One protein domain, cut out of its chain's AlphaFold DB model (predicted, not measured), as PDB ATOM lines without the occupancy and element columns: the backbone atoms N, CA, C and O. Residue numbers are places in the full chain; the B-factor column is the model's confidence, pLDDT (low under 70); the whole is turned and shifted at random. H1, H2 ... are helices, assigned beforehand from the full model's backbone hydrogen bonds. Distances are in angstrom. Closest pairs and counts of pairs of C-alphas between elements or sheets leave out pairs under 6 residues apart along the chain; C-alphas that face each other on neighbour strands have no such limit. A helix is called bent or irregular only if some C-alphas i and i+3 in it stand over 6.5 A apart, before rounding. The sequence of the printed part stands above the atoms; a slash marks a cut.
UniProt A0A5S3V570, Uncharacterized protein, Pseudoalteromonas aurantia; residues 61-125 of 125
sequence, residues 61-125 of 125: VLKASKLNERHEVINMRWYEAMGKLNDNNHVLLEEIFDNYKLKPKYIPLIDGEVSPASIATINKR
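Overview. This is residues 61 to 125 of the 125 residues of an uncharacterized protein of Pseudoalteromonas aurantia (UniProt A0A5S3V570). Four short helices make two pairs: H1 and H2 meet near one end of each as a V, and H3 and H4 touch each other on the far side of H2 from H1. A long stretch with no named element, residues 61 to 75, leads into H1. The printed part has 65 residues, with four named helices in the order H1, H2, H3, H4 and no named strand; the class is all helix. It is compact, with a radius of gyration of the C-alphas of 10.9 A and spans of 30 by 28 by 19 A.

Arrangement. Begin at H2, residues 87 to 96, the longest helix. H1, residues 76 to 84, touches it at a steep tilt of 50 degrees, opposite ways; their closest C-alphas, of Gly 83 and His 90, are 4.9 A apart. Look next to H4, residues 116 to 123, which is close to H2 but not clearly touching: the closest C-alphas, of Leu 92 and Pro 116, are 7.2 A apart. H3, residues 104 to 109, touches H4 at a steep tilt of 48 degrees, opposite ways, with the closest C-alphas, of Tyr 106 and Ile 122, 7.4 A apart. H1 is apart from H3 and H4. Every O i to N i+4 pair is within hydrogen-bond range in H1 and H4, against 5 of 6 in H2 and 0 of 2 in H3, where 2 of 3 O i to N i+3 pairs are.

Along the chain. Find C-alpha 87 at (-55.627, 14.513, -21.026); from there H2 runs 15.4 A to C-alpha 96. H2 is neither bent nor irregular, but only just: C-alphas 87 and 90 are 6.0 A apart. H1 begins at C-alpha 76, (-52.421, 31.142, -23.539), and is 12.2 A long. H3, 10.1 A long, is irregular, with C-alphas 105 and 108 7.4 A apart. H4, 10.3 A long, ends at C-alpha 123, (-35.576, 12.063, -28.706).

Size, cuts and confidence. The two C-alphas farthest apart, of Arg 77 and Arg 125, are 31.2 A apart. The printed part has no cut; the link from H1 to H2 is tight, and those from H2 to H3 and from H3 to H4 are short. In the H2 to H3 link, residues 97 to 98 pair antiparallel with residues 101 to 102. The mean pLDDT of the printed part is 82.7, and residue 125, the chain's last, is under 70.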
ATOM      1  N   VAL A  61     -51.078  20.431 -33.518       80.12
ATOM      2  CA  VAL A  61     -50.211  21.163 -34.448       80.12
ATOM      3  C   VAL A  61     -49.601  22.358 -33.726       80.12
ATOM      4  O   VAL A  61     -50.336  23.243 -33.272       80.12
ATOM      5  N   LEU A  62     -48.272  22.402 -33.642       84.38
ATOM      6  CA  LEU A  62     -47.536  23.518 -33.050       84.38
ATOM      7  C   LEU A  62     -47.428  24.651 -34.068       84.38
ATOM      8  O   LEU A  62     -46.499  24.703 -34.856       84.38
ATOM      9  N   LYS A  63     -48.390  25.568 -34.081       80.00
ATOM     10  CA  LYS A  63     -48.408  26.656 -35.069       80.00
ATOM     11  C   LYS A  63     -47.422  27.765 -34.698       80.00
ATOM     12  O   LYS A  63     -47.528  28.310 -33.598       80.00
ATOM     13  N   ALA A  64     -46.587  28.206 -35.641       83.25
ATOM     14  CA  ALA A  64     -45.678  29.344 -35.453       83.25
ATOM     15  C   ALA A  64     -46.423  30.614 -35.004       83.25
ATOM     16  O   ALA A  64     -45.989  31.320 -34.102       83.25
ATOM     17  N   SER A  65     -47.627  30.838 -35.544       85.31
ATOM     18  CA  SER A  65     -48.526  31.953 -35.176       85.31
ATOM     19  C   SER A  65     -48.981  31.985 -33.707       85.31
ATOM     20  O   SER A  65     -49.683  32.914 -33.301       85.31
ATOM     21  N   LYS A  66     -48.669  30.955 -32.913       83.88
ATOM     22  CA  LYS A  66     -48.984  30.871 -31.478       83.88
ATOM     23  C   LYS A  66     -47.764  31.107 -30.590       83.88
ATOM     24  O   LYS A  66     -47.922  31.122 -29.368       83.88
ATOM     25  N   LEU A  67     -46.603  31.351 -31.195       88.19
ATOM     26  CA  LEU A  67     -45.337  31.640 -30.537       88.19
ATOM     27  C   LEU A  67     -44.856  33.063 -30.880       88.19
ATOM     28  O   LEU A  67     -45.215  33.608 -31.924       88.19
ATOM     29  N   ASN A  68     -44.051  33.672 -30.007       87.94
ATOM     30  CA  ASN A  68     -43.273  34.871 -30.337       87.94
ATOM     31  C   ASN A  68     -41.954  34.497 -31.039       87.94
ATOM     32  O   ASN A  68     -41.594  33.327 -31.152       87.94
ATOM     33  N   GLU A  69     -41.182  35.508 -31.437       86.69
ATOM     34  CA  GLU A  69     -39.848  35.352 -32.046       86.69
ATOM     35  C   GLU A  69     -38.833  34.618 -31.144       86.69
ATOM     36  O   GLU A  69     -37.818  34.113 -31.618       86.69
ATOM     37  N   ARG A  70     -39.102  34.529 -29.835       86.19
ATOM     38  CA  ARG A  70     -38.297  33.790 -28.846       86.19
ATOM     39  C   ARG A  70     -38.822  32.375 -28.579       86.19
ATOM     40  O   ARG A  70     -38.298  31.702 -27.690       86.19
ATOM     41  N   HIS A  71     -39.812  31.924 -29.351       87.94
ATOM     42  CA  HIS A  71     -40.509  30.644 -29.212       87.94
ATOM     43  C   HIS A  71     -41.288  30.470 -27.898       87.94
ATOM     44  O   HIS A  71     -41.504  29.353 -27.430       87.94
ATOM     45  N   GLU A  72     -41.726  31.567 -27.292       89.44
ATOM     46  CA  GLU A  72     -42.603  31.571 -26.121       89.44
ATOM     47  C   GLU A  72     -44.062  31.655 -26.567       89.44
ATOM     48  O   GLU A  72     -44.392  32.345 -27.533       89.44
ATOM     49  N   VAL A  73     -44.948  30.954 -25.865       87.56
ATOM     50  CA  VAL A  73     -46.384  30.960 -26.145       87.56
ATOM     51  C   VAL A  73     -46.946  32.366 -25.942       87.56
ATOM     52  O   VAL A  73     -46.988  32.881 -24.830       87.56
ATOM     53  N   ILE A  74     -47.459  32.969 -27.016       86.44
ATOM     54  CA  ILE A  74     -48.173  34.258 -26.948       86.44
ATOM     55  C   ILE A  74     -49.670  34.081 -26.721       86.44
ATOM     56  O   ILE A  74     -50.362  34.997 -26.284       86.44
ATOM     57  N   ASN A  75     -50.201  32.902 -27.051       82.62
ATOM     58  CA  ASN A  75     -51.624  32.619 -26.981       82.62
ATOM     59  C   ASN A  75     -51.906  31.559 -25.913       82.62
ATOM     60  O   ASN A  75     -51.982  30.366 -26.207       82.62
ATOM     61  N   MET A  76     -52.114  32.016 -24.679       82.94
ATOM     62  CA  MET A  76     -52.421  31.142 -23.539       82.94
ATOM     63  C   MET A  76     -53.719  30.353 -23.747       82.94
ATOM     64  O   MET A  76     -53.788  29.180 -23.402       82.94
ATOM     65  N   ARG A  77     -54.718  30.943 -24.419       80.56
ATOM     66  CA  ARG A  77     -55.966  30.236 -24.760       80.56
ATOM     67  C   ARG A  77     -55.721  29.042 -25.675       80.56
ATOM     68  O   ARG A  77     -56.402  28.035 -25.548       80.56
ATOM     69  N   TRP A  78     -54.772  29.148 -26.605       84.25
ATOM     70  CA  TRP A  78     -54.379  28.026 -27.453       84.25
ATOM     71  C   TRP A  78     -53.693  26.936 -26.630       84.25
ATOM     72  O   TRP A  78     -54.067  25.777 -26.768       84.25
ATOM     73  N   TYR A  79     -52.761  27.299 -25.748       83.69
ATOM     74  CA  TYR A  79     -52.064  26.347 -24.877       83.69
ATOM     75  C   TYR A  79     -53.039  25.579 -23.973       83.69
ATOM     76  O   TYR A  79     -53.045  24.349 -23.957       83.69
ATOM     77  N   GLU A  80     -53.941  26.300 -23.306       80.88
ATOM     78  CA  GLU A  80     -55.000  25.706 -22.487       80.88
ATOM     79  C   GLU A  80     -55.950  24.838 -23.316       80.88
ATOM     80  O   GLU A  80     -56.318  23.745 -22.890       80.88
ATOM     81  N   ALA A  81     -56.344  25.296 -24.508       78.81
ATOM     82  CA  ALA A  81     -57.211  24.522 -25.385       78.81
ATOM     83  C   ALA A  81     -56.543  23.212 -25.814       78.81
ATOM     84  O   ALA A  81     -57.190  22.174 -25.757       78.81
ATOM     85  N   MET A  82     -55.260  23.228 -26.196       79.75
ATOM     86  CA  MET A  82     -54.540  22.010 -26.582       79.75
ATOM     87  C   MET A  82     -54.459  21.005 -25.428       79.75
ATOM     88  O   MET A  82     -54.651  19.814 -25.669       79.75
ATOM     89  N   GLY A  83     -54.258  21.472 -24.191       80.44
ATOM     90  CA  GLY A  83     -54.313  20.626 -22.995       80.44
ATOM     91  C   GLY A  83     -55.702  20.028 -22.750       80.44
ATOM     92  O   GLY A  83     -55.825  18.845 -22.460       80.44
ATOM     93  N   LYS A  84     -56.768  20.809 -22.962       78.31
ATOM     94  CA  LYS A  84     -58.161  20.349 -22.795       78.31
ATOM     95  C   LYS A  84     -58.649  19.406 -23.901       78.31
ATOM     96  O   LYS A  84     -59.637  18.705 -23.698       78.31
ATOM     97  N   LEU A  85     -57.985  19.379 -25.062       76.44
ATOM     98  CA  LEU A  85     -58.353  18.493 -26.173       76.44
ATOM     99  C   LEU A  85     -58.075  17.012 -25.878       76.44
ATOM    100  O   LEU A  85     -58.721  16.162 -26.479       76.44
ATOM    101  N   ASN A  86     -57.114  16.681 -25.016       77.75
ATOM    102  CA  ASN A  86     -56.843  15.305 -24.592       77.75
ATOM    103  C   ASN A  86     -56.006  15.337 -23.310       77.75
ATOM    104  O   ASN A  86     -55.023  16.068 -23.254       77.75
ATOM    105  N   ASP A  87     -56.332  14.510 -22.317       76.38
ATOM    106  CA  ASP A  87     -55.627  14.513 -21.026       76.38
ATOM    107  C   ASP A  87     -54.115  14.204 -21.182       76.38
ATOM    108  O   ASP A  87     -53.283  14.747 -20.457       76.38
ATOM    109  N   ASN A  88     -53.724  13.424 -22.199       77.62
ATOM    110  CA  ASN A  88     -52.319  13.137 -22.515       77.62
ATOM    111  C   ASN A  88     -51.599  14.302 -23.222       77.62
ATOM    112  O   ASN A  88     -50.370  14.307 -23.292       77.62
ATOM    113  N   ASN A  89     -52.323  15.297 -23.747       81.12
ATOM    114  CA  ASN A  89     -51.698  16.475 -24.349       81.12
ATOM    115  C   ASN A  89     -51.016  17.350 -23.298       81.12
ATOM    116  O   ASN A  89     -50.070  18.047 -23.647       81.12
ATOM    117  N   HIS A  90     -51.443  17.305 -22.031       82.06
ATOM    118  CA  HIS A  90     -50.721  17.996 -20.963       82.06
ATOM    119  C   HIS A  90     -49.296  17.472 -20.813       82.06
ATOM    120  O   HIS A  90     -48.371  18.276 -20.776       82.06
ATOM    121  N   VAL A  91     -49.109  16.151 -20.866       84.75
ATOM    122  CA  VAL A  91     -47.775  15.534 -20.825       84.75
ATOM    123  C   VAL A  91     -46.929  15.990 -22.015       84.75
ATOM    124  O   VAL A  91     -45.780  16.381 -21.845       84.75
ATOM    125  N   LEU A  92     -47.511  16.013 -23.220       83.50
ATOM    126  CA  LEU A  92     -46.817  16.494 -24.420       83.50
ATOM    127  C   LEU A  92     -46.437  17.979 -24.308       83.50
ATOM    128  O   LEU A  92     -45.336  18.358 -24.697       83.50
ATOM    129  N   LEU A  93     -47.331  18.821 -23.782       88.25
ATOM    130  CA  LEU A  93     -47.085  20.252 -23.592       88.25
ATOM    131  C   LEU A  93     -45.979  20.499 -22.561       88.25
ATOM    132  O   LEU A  93     -45.076  21.280 -22.843       88.25
ATOM    133  N   GLU A  94     -46.006  19.812 -21.420       88.00
ATOM    134  CA  GLU A  94     -44.960  19.884 -20.387       88.00
ATOM    135  C   GLU A  94     -43.611  19.334 -20.880       88.00
ATOM    136  O   GLU A  94     -42.535  19.803 -20.490       88.00
ATOM    137  N   GLU A  95     -43.637  18.348 -21.775       86.56
ATOM    138  CA  GLU A  95     -42.415  17.816 -22.359       86.56
ATOM    139  C   GLU A  95     -41.766  18.812 -23.325       86.56
ATOM    140  O   GLU A  95     -40.546  19.000 -23.266       86.56
ATOM    141  N   ILE A  96     -42.544  19.481 -24.183       89.44
ATOM    142  CA  ILE A  96     -41.979  20.380 -25.201       89.44
ATOM    143  C   ILE A  96     -41.765  21.818 -24.716       89.44
ATOM    144  O   ILE A  96     -40.870  22.493 -25.232       89.44
ATOM    145  N   PHE A  97     -42.550  22.289 -23.744       91.56
ATOM    146  CA  PHE A  97     -42.451  23.635 -23.189       91.56
ATOM    147  C   PHE A  97     -41.802  23.611 -21.804       91.56
ATOM    148  O   PHE A  97     -42.122  22.787 -20.959       91.56
ATOM    149  N   ASP A  98     -40.896  24.550 -21.562       88.81
ATOM    150  CA  ASP A  98     -40.370  24.878 -20.242       88.81
ATOM    151  C   ASP A  98     -40.825  26.294 -19.890       88.81
ATOM    152  O   ASP A  98     -40.473  27.245 -20.586       88.81
ATOM    153  N   ASN A  99     -41.680  26.437 -18.875       87.69
ATOM    154  CA  ASN A  99     -42.281  27.721 -18.495       87.69
ATOM    155  C   ASN A  99     -42.862  28.505 -19.698       87.69
ATOM    156  O   ASN A  99     -42.527  29.665 -19.933       87.69
ATOM    157  N   TYR A 100     -43.695  27.836 -20.508       88.00
ATOM    158  CA  TYR A 100     -44.297  28.363 -21.748       88.00
ATOM    159  C   TYR A 100     -43.314  28.718 -22.873       88.00
ATOM    160  O   TYR A 100     -43.721  29.268 -23.897       88.00
ATOM    161  N   LYS A 101     -42.033  28.375 -22.733       89.38
ATOM    162  CA  LYS A 101     -41.015  28.540 -23.767       89.38
ATOM    163  C   LYS A 101     -40.701  27.210 -24.428       89.38
ATOM    164  O   LYS A 101     -40.412  26.231 -23.747       89.38
ATOM    165  N   LEU A 102     -40.766  27.153 -25.754       90.69
ATOM    166  CA  LEU A 102     -40.463  25.928 -26.487       90.69
ATOM    167  C   LEU A 102     -38.991  25.560 -26.266       90.69
ATOM    168  O   LEU A 102     -38.095  26.381 -26.485       90.69
ATOM    169  N   LYS A 103     -38.726  24.320 -25.847       90.75
ATOM    170  CA  LYS A 103     -37.350  23.844 -25.687       90.75
ATOM    171  C   LYS A 103     -36.671  23.800 -27.067       90.75
ATOM    172  O   LYS A 103     -37.284  23.315 -28.022       90.75
ATOM    173  N   PRO A 104     -35.393  24.214 -27.195       88.12
ATOM    174  CA  PRO A 104     -34.710  24.305 -28.489       88.12
ATOM    175  C   PRO A 104     -34.725  23.012 -29.315       88.12
ATOM    176  O   PRO A 104     -34.829  23.055 -30.539       88.12
ATOM    177  N   LYS A 105     -34.693  21.855 -28.641       88.38
ATOM    178  CA  LYS A 105     -34.747  20.522 -29.259       88.38
ATOM    179  C   LYS A 105     -36.007  20.298 -30.113       88.38
ATOM    180  O   LYS A 105     -35.957  19.542 -31.078       88.38
ATOM    181  N   TYR A 106     -37.114  20.968 -29.786       88.44
ATOM    182  CA  TYR A 106     -38.413  20.795 -30.442       88.44
ATOM    183  C   TYR A 106     -38.766  21.918 -31.429       88.44
ATOM    184  O   TYR A 106     -39.833  21.865 -32.033       88.44
ATOM    185  N   ILE A 107     -37.874  22.890 -31.666       86.12
ATOM    186  CA  ILE A 107     -38.037  23.921 -32.713       86.12
ATOM    187  C   ILE A 107     -38.350  23.318 -34.099       86.12
ATOM    188  O   ILE A 107     -39.207  23.863 -34.790       86.12
ATOM    189  N   PRO A 108     -37.769  22.172 -34.517       86.81
ATOM    190  CA  PRO A 108     -38.128  21.549 -35.794       86.81
ATOM    191  C   PRO A 108     -39.590  21.084 -35.906       86.81
ATOM    192  O   PRO A 108     -40.023  20.757 -37.004       86.81
ATOM    193  N   LEU A 109     -40.342  21.019 -34.797       84.25
ATOM    194  CA  LEU A 109     -41.766  20.660 -34.788       84.25
ATOM    195  C   LEU A 109     -42.688  21.860 -35.028       84.25
ATOM    196  O   LEU A 109     -43.906  21.688 -35.041       84.25
ATOM    197  N   ILE A 110     -42.144  23.070 -35.195       85.88
ATOM    198  CA  ILE A 110     -42.940  24.243 -35.559       85.88
ATOM    199  C   ILE A 110     -43.593  24.007 -36.923       85.88
ATOM    200  O   ILE A 110     -42.974  23.508 -37.856       85.88
ATOM    201  N   ASP A 111     -44.879  24.335 -36.990       79.12
ATOM    202  CA  ASP A 111     -45.823  24.041 -38.069       79.12
ATOM    203  C   ASP A 111     -45.992  22.544 -38.386       79.12
ATOM    204  O   ASP A 111     -46.657  22.172 -39.353       79.12
ATOM    205  N   GLY A 112     -45.466  21.678 -37.517       74.75
ATOM    206  CA  GLY A 112     -45.608  20.232 -37.559       74.75
ATOM    207  C   GLY A 112     -46.573  19.688 -36.505       74.75
ATOM    208  O   GLY A 112     -47.064  20.389 -35.612       74.75
ATOM    209  N   GLU A 113     -46.849  18.389 -36.618       76.94
ATOM    210  CA  GLU A 113     -47.616  17.643 -35.628       76.94
ATOM    211  C   GLU A 113     -46.725  17.235 -34.449       76.94
ATOM    212  O   GLU A 113     -45.744  16.498 -34.592       76.94
ATOM    213  N   VAL A 114     -47.116  17.673 -33.259       81.56
ATOM    214  CA  VAL A 114     -46.613  17.173 -31.988       81.56
ATOM    215  C   VAL A 114     -47.474  15.984 -31.596       81.56
ATOM    216  O   VAL A 114     -48.621  16.144 -31.191       81.56
ATOM    217  N   SER A 115     -46.903  14.792 -31.708       81.50
ATOM    218  CA  SER A 115     -47.475  13.535 -31.231       81.50
ATOM    219  C   SER A 115     -46.421  12.788 -30.402       81.50
ATOM    220  O   SER A 115     -45.226  13.100 -30.514       81.50
ATOM    221  N   PRO A 116     -46.803  11.764 -29.616       75.38
ATOM    222  CA  PRO A 116     -45.833  10.919 -28.917       75.38
ATOM    223  C   PRO A 116     -44.770  10.327 -29.858       75.38
ATOM    224  O   PRO A 116     -43.598  10.223 -29.501       75.38
ATOM    225  N   ALA A 117     -45.155   9.992 -31.095       71.75
ATOM    226  CA  ALA A 117     -44.243   9.471 -32.109       71.75
ATOM    227  C   ALA A 117     -43.257  10.538 -32.619       71.75
ATOM    228  O   ALA A 117     -42.066  10.252 -32.780       71.75
ATOM    229  N   SER A 118     -43.722  11.775 -32.830       73.25
ATOM    230  CA  SER A 118     -42.872  12.904 -33.237       73.25
ATOM    231  C   SER A 118     -41.822  13.222 -32.168       73.25
ATOM    232  O   SER A 118     -40.639  13.368 -32.479       73.25
ATOM    233  N   ILE A 119     -42.236  13.246 -30.896       80.25
ATOM    234  CA  ILE A 119     -41.337  13.451 -29.755       80.25
ATOM    235  C   ILE A 119     -40.324  12.308 -29.655       80.25
ATOM    236  O   ILE A 119     -39.124  12.562 -29.575       80.25
ATOM    237  N   ALA A 120     -40.767  11.049 -29.740       77.81
ATOM    238  CA  ALA A 120     -39.872   9.891 -29.712       77.81
ATOM    239  C   ALA A 120     -38.836   9.918 -30.850       77.81
ATOM    240  O   ALA A 120     -37.694   9.507 -30.662       77.81
ATOM    241  N   THR A 121     -39.212  10.427 -32.024       77.50
ATOM    242  CA  THR A 121     -38.307  10.572 -33.174       77.50
ATOM    243  C   THR A 121     -37.236  11.629 -32.921       77.50
ATOM    244  O   THR A 121     -36.063  11.386 -33.198       77.50
ATOM    245  N   ILE A 122     -37.610  12.777 -32.351       82.06
ATOM    246  CA  ILE A 122     -36.655  13.817 -31.953       82.06
ATOM    247  C   ILE A 122     -35.791  13.364 -30.774       82.06
ATOM    248  O   ILE A 122     -34.614  13.695 -30.724       82.06
ATOM    249  N   ASN A 123     -36.332  12.573 -29.847       78.44
ATOM    250  CA  ASN A 123     -35.576  12.063 -28.706       78.44
ATOM    251  C   ASN A 123     -34.546  10.989 -29.068       78.44
ATOM    252  O   ASN A 123     -33.587  10.813 -28.324       78.44
ATOM    253  N   LYS A 124     -34.719  10.316 -30.210       71.56
ATOM    254  CA  LYS A 124     -33.739   9.378 -30.774       71.56
ATOM    255  C   LYS A 124     -32.604  10.055 -31.552       71.56
ATOM    256  O   LYS A 124     -31.625   9.376 -31.848       71.56
ATOM    257  N   ARG A 125     -32.764  11.325 -31.931       56.88
ATOM    258  CA  ARG A 125     -31.727  12.139 -32.578       56.88
ATOM    259  C   ARG A 125     -30.903  12.880 -31.533       56.88
ATOM    260  O   ARG A 125     -29.698  13.042 -31.809       56.88
TER     261      ARG A 125